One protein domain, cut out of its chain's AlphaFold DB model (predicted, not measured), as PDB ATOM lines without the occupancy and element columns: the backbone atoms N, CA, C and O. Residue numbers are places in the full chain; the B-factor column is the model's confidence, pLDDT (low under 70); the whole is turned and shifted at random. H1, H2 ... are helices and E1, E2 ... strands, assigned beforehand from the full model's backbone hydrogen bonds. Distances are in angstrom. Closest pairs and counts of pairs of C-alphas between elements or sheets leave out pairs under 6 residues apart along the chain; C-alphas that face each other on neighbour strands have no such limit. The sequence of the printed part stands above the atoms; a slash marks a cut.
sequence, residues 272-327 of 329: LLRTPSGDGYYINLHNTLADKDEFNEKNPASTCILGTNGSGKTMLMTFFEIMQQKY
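AT A GLANCE: This is residues 272 to 327 of the 329 residues of a protein of Klebsiella pneumoniae (UniProt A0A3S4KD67). With little regular structure, this is a loose loop-built model: a small hairpin of E1 and E2 and a single helix, H1, joined by a long unnamed loop that sweeps out wide, with residues 306 to 312 sticking out before H1. The printed part has 56 residues, of which the named elements E1, E2 and H1, in that order, hold only 22; the class is mixed and the two-stranded sheet is antiparallel. The radius of gyration of the C-alphas is 13.4 A, and the spans are 38 by 27 by 20 A.

IN THESE COORDINATES: Find C-alpha 272 at (11.587, 45.336, -116.559), where E1, residues 272 to 274, begins. E2 is residues 280 to 283. H1, residues 313 to 327, runs 22.5 A to C-alpha 327 at (2.136, 50.168, -127.967).

HOW THE PARTS SIT: In the hairpin of E1 and E2, look for N 273 and O 281, 2.8 A apart. E1 and H1 are apart. In H1, 9 of 11 O i to N i+4 pairs are within hydrogen-bond range.

THE WHOLE: The farthest C-alphas, of Asp 293 and Asn 309, are 38.4 A apart. The printed part has no cut. The E2 to H1 link, 29 residues, is long; residues 289 to 291 have pLDDT under 70.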
ATOM      1  N   LEU A 272      10.667  45.345-117.690       88.62
ATOM      2  CA  LEU A 272      11.587  45.336-116.559       88.62
ATOM      3  C   LEU A 272      12.322  43.994-116.551       88.62
ATOM      4  O   LEU A 272      11.690  42.945-116.434       88.62
ATOM      5  N   LEU A 273      13.643  44.027-116.693       88.44
ATOM      6  CA  LEU A 273      14.506  42.850-116.620       88.44
ATOM      7  C   LEU A 273      15.264  42.840-115.296       88.44
ATOM      8  O   LEU A 273      15.522  43.889-114.718       88.44
ATOM      9  N   ARG A 274      15.636  41.656-114.813       86.25
ATOM     10  CA  ARG A 274      16.466  41.529-113.613       86.25
ATOM     11  C   ARG A 274      17.943  41.592-114.001       86.25
ATOM     12  O   ARG A 274      18.376  40.846-114.878       86.25
ATOM     13  N   THR A 275      18.699  42.469-113.355       84.19
ATOM     14  CA  THR A 275      20.162  42.547-113.484       84.19
ATOM     15  C   THR A 275      20.854  41.500-112.601       84.19
ATOM     16  O   THR A 275      20.219  40.950-111.695       84.19
ATOM     17  N   PRO A 276      22.157  41.221-112.808       80.06
ATOM     18  CA  PRO A 276      22.923  40.353-111.913       80.06
ATOM     19  C   PRO A 276      22.944  40.814-110.448       80.06
ATOM     20  O   PRO A 276      23.065  39.970-109.569       80.06
ATOM     21  N   SER A 277      22.781  42.114-110.173       75.81
ATOM     22  CA  SER A 277      22.669  42.643-108.806       75.81
ATOM     23  C   SER A 277      21.299  42.433-108.168       75.81
ATOM     24  O   SER A 277      21.107  42.696-106.989       75.81
ATOM     25  N   GLY A 278      20.323  41.949-108.937       77.94
ATOM     26  CA  GLY A 278      18.944  41.803-108.491       77.94
ATOM     27  C   GLY A 278      18.076  43.032-108.741       77.94
ATOM     28  O   GLY A 278      16.853  42.891-108.691       77.94
ATOM     29  N   ASP A 279      18.665  44.173-109.105       80.25
ATOM     30  CA  ASP A 279      17.930  45.385-109.454       80.25
ATOM     31  C   ASP A 279      17.143  45.234-110.756       80.25
ATOM     32  O   ASP A 279      17.482  44.450-111.653       80.25
ATOM     33  N   GLY A 280      16.095  46.045-110.872       83.44
ATOM     34  CA  GLY A 280      15.312  46.176-112.089       83.44
ATOM     35  C   GLY A 280      16.000  47.062-113.133       83.44
ATOM     36  O   GLY A 280      16.314  48.218-112.867       83.44
ATOM     37  N   TYR A 281      16.164  46.536-114.343       85.81
ATOM     38  CA  TYR A 281      16.620  47.254-115.530       85.81
ATOM     39  C   TYR A 281      15.452  47.518-116.473       85.81
ATOM     40  O   TYR A 281      14.857  46.584-117.023       85.81
ATOM     41  N   TYR A 282      15.130  48.789-116.684       86.69
ATOM     42  CA  TYR A 282      14.121  49.188-117.657       86.69
ATOM     43  C   TYR A 282      14.713  49.101-119.064       86.69
ATOM     44  O   TYR A 282      15.572  49.900-119.451       86.69
ATOM     45  N   ILE A 283      14.263  48.110-119.838       86.81
ATOM     46  CA  ILE A 283      14.721  47.928-121.213       86.81
ATOM     47  C   ILE A 283      13.877  48.753-122.183       86.81
ATOM     48  O   ILE A 283      12.644  48.738-122.155       86.81
ATOM     49  N   ASN A 284      14.572  49.451-123.073       86.12
ATOM     50  CA  ASN A 284      14.012  50.143-124.219       86.12
ATOM     51  C   ASN A 284      14.933  49.896-125.418       86.12
ATOM     52  O   ASN A 284      16.152  49.967-125.275       86.12
ATOM     53  N   LEU A 285      14.357  49.569-126.575       86.88
ATOM     54  CA  LEU A 285      15.121  49.272-127.790       86.88
ATOM     55  C   LEU A 285      15.530  50.537-128.549       86.88
ATOM     56  O   LEU A 285      16.426  50.490-129.389       86.88
ATOM     57  N   HIS A 286      14.879  51.666-128.268       84.88
ATOM     58  CA  HIS A 286      15.237  52.941-128.866       84.88
ATOM     59  C   HIS A 286      16.559  53.443-128.309       84.88
ATOM     60  O   HIS A 286      16.764  53.466-127.092       84.88
ATOM     61  N   ASN A 287      17.413  53.938-129.201       74.62
ATOM     62  CA  ASN A 287      18.559  54.724-128.781       74.62
ATOM     63  C   ASN A 287      18.049  56.034-128.169       74.62
ATOM     64  O   ASN A 287      17.616  56.928-128.894       74.62
ATOM     65  N   THR A 288      18.042  56.102-126.841       71.69
ATOM     66  CA  THR A 288      17.550  57.255-126.089       71.69
ATOM     67  C   THR A 288      18.687  57.875-125.309       71.69
ATOM     68  O   THR A 288      19.562  57.175-124.792       71.69
ATOM     69  N   LEU A 289      18.698  59.201-125.239       68.81
ATOM     70  CA  LEU A 289      19.657  59.891-124.389       68.81
ATOM     71  C   LEU A 289      19.195  59.786-122.940       68.81
ATOM     72  O   LEU A 289      18.050  60.115-122.615       68.81
ATOM     73  N   ALA A 290      20.114  59.367-122.065       62.84
ATOM     74  CA  ALA A 290      19.902  59.449-120.631       62.84
ATOM     75  C   ALA A 290      19.483  60.886-120.285       62.84
ATOM     76  O   ALA A 290      20.123  61.862-120.671       62.84
ATOM     77  N   ASP A 291      18.347  60.988-119.615       65.12
ATOM     78  CA  ASP A 291      17.738  62.214-119.123       65.12
ATOM     79  C   ASP A 291      16.962  63.148-120.062       65.12
ATOM     80  O   ASP A 291      16.428  64.169-119.603       65.12
ATOM     81  N   LYS A 292      16.746  62.769-121.321       71.75
ATOM     82  CA  LYS A 292      15.869  63.528-122.219       71.75
ATOM     83  C   LYS A 292      14.431  62.995-122.189       71.75
ATOM     84  O   LYS A 292      14.196  61.806-121.993       71.75
ATOM     85  N   ASP A 293      13.458  63.898-122.278       77.56
ATOM     86  CA  ASP A 293      12.080  63.519-122.607       77.56
ATOM     87  C   ASP A 293      12.031  63.321-124.118       77.56
ATOM     88  O   ASP A 293      12.270  64.264-124.874       77.56
ATOM     89  N   GLU A 294      11.827  62.081-124.539       79.62
ATOM     90  CA  GLU A 294      11.799  61.711-125.951       79.62
ATOM     91  C   GLU A 294      10.456  61.092-126.313       79.62
ATOM     92  O   GLU A 294      10.356  60.357-127.291       79.62
ATOM     93  N   PHE A 295       9.410  61.383-125.533       83.00
ATOM     94  CA  PHE A 295       8.071  60.929-125.859       83.00
ATOM     95  C   PHE A 295       7.671  61.404-127.256       83.00
ATOM     96  O   PHE A 295       7.731  62.596-127.561       83.00
ATOM     97  N   ASN A 296       7.233  60.461-128.095       82.06
ATOM     98  CA  ASN A 296       6.837  60.697-129.483       82.06
ATOM     99  C   ASN A 296       7.983  61.137-130.426       82.06
ATOM    100  O   ASN A 296       7.727  61.523-131.570       82.06
ATOM    101  N   GLU A 297       9.242  61.052-129.985       83.25
ATOM    102  CA  GLU A 297      10.408  61.211-130.855       83.25
ATOM    103  C   GLU A 297      10.649  59.945-131.683       83.25
ATOM    104  O   GLU A 297      10.472  58.819-131.220       83.25
ATOM    105  N   LYS A 298      11.094  60.111-132.930       82.69
ATOM    106  CA  LYS A 298      11.273  59.001-133.885       82.69
ATOM    107  C   LYS A 298      12.689  58.429-133.852       82.69
ATOM    108  O   LYS A 298      13.326  58.270-134.895       82.69
ATOM    109  N   ASN A 299      13.193  58.141-132.656       81.94
ATOM    110  CA  ASN A 299      14.494  57.498-132.508       81.94
ATOM    111  C   ASN A 299      14.443  56.074-133.099       81.94
ATOM    112  O   ASN A 299      13.413  55.411-133.004       81.94
ATOM    113  N   PRO A 300      15.513  55.575-133.740       82.31
ATOM    114  CA  PRO A 300      15.533  54.214-134.267       82.31
ATOM    115  C   PRO A 300      15.645  53.175-133.137       82.31
ATOM    116  O   PRO A 300      16.420  53.353-132.196       82.31
ATOM    117  N   ALA A 301      14.911  52.066-133.271       83.00
ATOM    118  CA  ALA A 301      14.931  50.911-132.362       83.00
ATOM    119  C   ALA A 301      15.755  49.727-132.907       83.00
ATOM    120  O   ALA A 301      15.328  48.570-132.874       83.00
ATOM    121  N   SER A 302      16.928  50.001-133.477       83.69
ATOM    122  CA  SER A 302      17.770  48.961-134.076       83.69
ATOM    123  C   SER A 302      18.375  48.058-133.000       83.69
ATOM    124  O   SER A 302      19.240  48.488-132.242       83.69
ATOM    125  N   THR A 303      17.962  46.789-132.965       86.62
ATOM    126  CA  THR A 303      18.443  45.795-131.993       86.62
ATOM    127  C   THR A 303      19.117  44.633-132.712       86.62
ATOM    128  O   THR A 303      18.542  44.042-133.622       86.62
ATOM    129  N   CYS A 304      20.334  44.282-132.295       89.88
ATOM    130  CA  CYS A 304      21.065  43.123-132.804       89.88
ATOM    131  C   CYS A 304      21.150  42.054-131.710       89.88
ATOM    132  O   CYS A 304      21.651  42.327-130.620       89.88
ATOM    133  N   ILE A 305      20.665  40.841-131.990       90.44
ATOM    134  CA  ILE A 305      20.695  39.707-131.055       90.44
ATOM    135  C   ILE A 305      21.628  38.637-131.622       90.44
ATOM    136  O   ILE A 305      21.346  38.028-132.653       90.44
ATOM    137  N   LEU A 306      22.742  38.399-130.930       92.38
ATOM    138  CA  LEU A 306      23.781  37.446-131.320       92.38
ATOM    139  C   LEU A 306      23.883  36.310-130.297       92.38
ATOM    140  O   LEU A 306      23.602  36.488-129.117       92.38
ATOM    141  N   GLY A 307      24.284  35.123-130.751       90.88
ATOM    142  CA  GLY A 307      24.406  33.936-129.903       90.88
ATOM    143  C   GLY A 307      24.451  32.640-130.708       90.88
ATOM    144  O   GLY A 307      24.042  32.598-131.871       90.88
ATOM    145  N   THR A 308      24.926  31.560-130.098       92.75
ATOM    146  CA  THR A 308      25.018  30.227-130.716       92.75
ATOM    147  C   THR A 308      23.656  29.523-130.779       92.75
ATOM    148  O   THR A 308      22.654  29.990-130.228       92.75
ATOM    149  N   ASN A 309      23.557  28.415-131.516       90.06
ATOM    150  CA  ASN A 309      22.313  27.643-131.585       90.06
ATOM    151  C   ASN A 309      21.925  27.119-130.193       90.06
ATOM    152  O   ASN A 309      22.775  26.629-129.458       90.06
ATOM    153  N   GLY A 310      20.646  27.255-129.826       90.50
ATOM    154  CA  GLY A 310      20.136  26.869-128.505       90.50
ATOM    155  C   GLY A 310      20.288  27.924-127.399       90.50
ATOM    156  O   GLY A 310      19.748  27.728-126.320       90.50
ATOM    157  N   SER A 311      20.924  29.074-127.654       91.50
ATOM    158  CA  SER A 311      21.159  30.110-126.627       91.50
ATOM    159  C   SER A 311      19.936  30.976-126.271       91.50
ATOM    160  O   SER A 311      20.086  32.008-125.625       91.50
ATOM    161  N   GLY A 312      18.736  30.628-126.750       91.12
ATOM    162  CA  GLY A 312      17.505  31.375-126.454       91.12
ATOM    163  C   GLY A 312      17.247  32.635-127.295       91.12
ATOM    164  O   GLY A 312      16.315  33.370-126.986       91.12
ATOM    165  N   LYS A 313      17.998  32.885-128.383       94.81
ATOM    166  CA  LYS A 313      17.807  34.075-129.250       94.81
ATOM    167  C   LYS A 313      16.364  34.268-129.722       94.81
ATOM    168  O   LYS A 313      15.826  35.360-129.598       94.81
ATOM    169  N   THR A 314      15.743  33.209-130.247       93.31
ATOM    170  CA  THR A 314      14.356  33.250-130.736       93.31
ATOM    171  C   THR A 314      13.389  33.589-129.608       93.31
ATOM    172  O   THR A 314      12.496  34.396-129.809       93.31
ATOM    173  N   MET A 315      13.607  33.047-128.404       94.31
ATOM    174  CA  MET A 315      12.776  33.360-127.240       94.31
ATOM    175  C   MET A 315      12.886  34.840-126.862       94.31
ATOM    176  O   MET A 315      11.861  35.492-126.689       94.31
ATOM    177  N   LEU A 316      14.105  35.391-126.811       92.31
ATOM    178  CA  LEU A 316      14.322  36.809-126.516       92.31
ATOM    179  C   LEU A 316      13.700  37.724-127.585       92.31
ATOM    180  O   LEU A 316      13.081  38.729-127.248       92.31
ATOM    181  N   MET A 317      13.827  37.359-128.864       92.62
ATOM    182  CA  MET A 317      13.178  38.074-129.968       92.62
ATOM    183  C   MET A 317      11.657  38.079-129.818       92.62
ATOM    184  O   MET A 317      11.051  39.146-129.843       92.62
ATOM    185  N   THR A 318      11.047  36.910-129.610       93.31
ATOM    186  CA  THR A 318       9.597  36.788-129.423       93.31
ATOM    187  C   THR A 318       9.125  37.531-128.174       93.31
ATOM    188  O   THR A 318       8.072  38.159-128.192       93.31
ATOM    189  N   PHE A 319       9.914  37.531-127.098       93.56
ATOM    190  CA  PHE A 319       9.628  38.333-125.910       93.56
ATOM    191  C   PHE A 319       9.568  39.833-126.236       93.56
ATOM    192  O   PHE A 319       8.609  40.502-125.852       93.56
ATOM    193  N   PHE A 320      10.546  40.364-126.976       92.00
ATOM    194  CA  PHE A 320      10.526  41.766-127.398       92.00
ATOM    195  C   PHE A 320       9.390  42.081-128.369       92.00
ATOM    196  O   PHE A 320       8.821  43.166-128.289       92.00
ATOM    197  N   GLU A 321       9.041  41.165-129.270       90.25
ATOM    198  CA  GLU A 321       7.900  41.315-130.179       90.25
ATOM    199  C   GLU A 321       6.579  41.422-129.403       90.25
ATOM    200  O   GLU A 321       5.812  42.357-129.609       90.25
ATOM    201  N   ILE A 322       6.349  40.533-128.431       92.31
ATOM    202  CA  ILE A 322       5.150  40.566-127.581       92.31
ATOM    203  C   ILE A 322       5.082  41.868-126.773       92.31
ATOM    204  O   ILE A 322       4.018  42.473-126.665       92.31
ATOM    205  N   MET A 323       6.205  42.329-126.214       90.81
ATOM    206  CA  MET A 323       6.218  43.575-125.439       90.81
ATOM    207  C   MET A 323       5.964  44.817-126.306       90.81
ATOM    208  O   MET A 323       5.377  45.784-125.822       90.81
ATOM    209  N   GLN A 324       6.343  44.785-127.586       88.06
ATOM    210  CA  GLN A 324       6.061  45.860-128.544       88.06
ATOM    211  C   GLN A 324       4.566  46.012-128.852       88.06
ATOM    212  O   GLN A 324       4.091  47.140-128.990       88.06
ATOM    213  N   GLN A 325       3.798  44.916-128.844       88.44
ATOM    214  CA  GLN A 325       2.348  44.953-129.094       88.44
ATOM    215  C   GLN A 325       1.585  45.836-128.097       88.44
ATOM    216  O   GLN A 325       0.512  46.355-128.410       88.44
ATOM    217  N   LYS A 326       2.146  46.077-126.903       86.75
ATOM    218  CA  LYS A 326       1.567  46.971-125.888       86.75
ATOM    219  C   LYS A 326       1.382  48.411-126.388       86.75
ATOM    220  O   LYS A 326       0.532  49.128-125.867       86.75
ATOM    221  N   TYR A 327       2.154  48.820-127.394       84.12
ATOM    222  CA  TYR A 327       2.136  50.168-127.967       84.12
ATOM    223  C   TYR A 327       1.333  50.262-129.273       84.12
ATOM    224  O   TYR A 327       1.321  51.318-129.902       84.12
TER     225      TYR A 327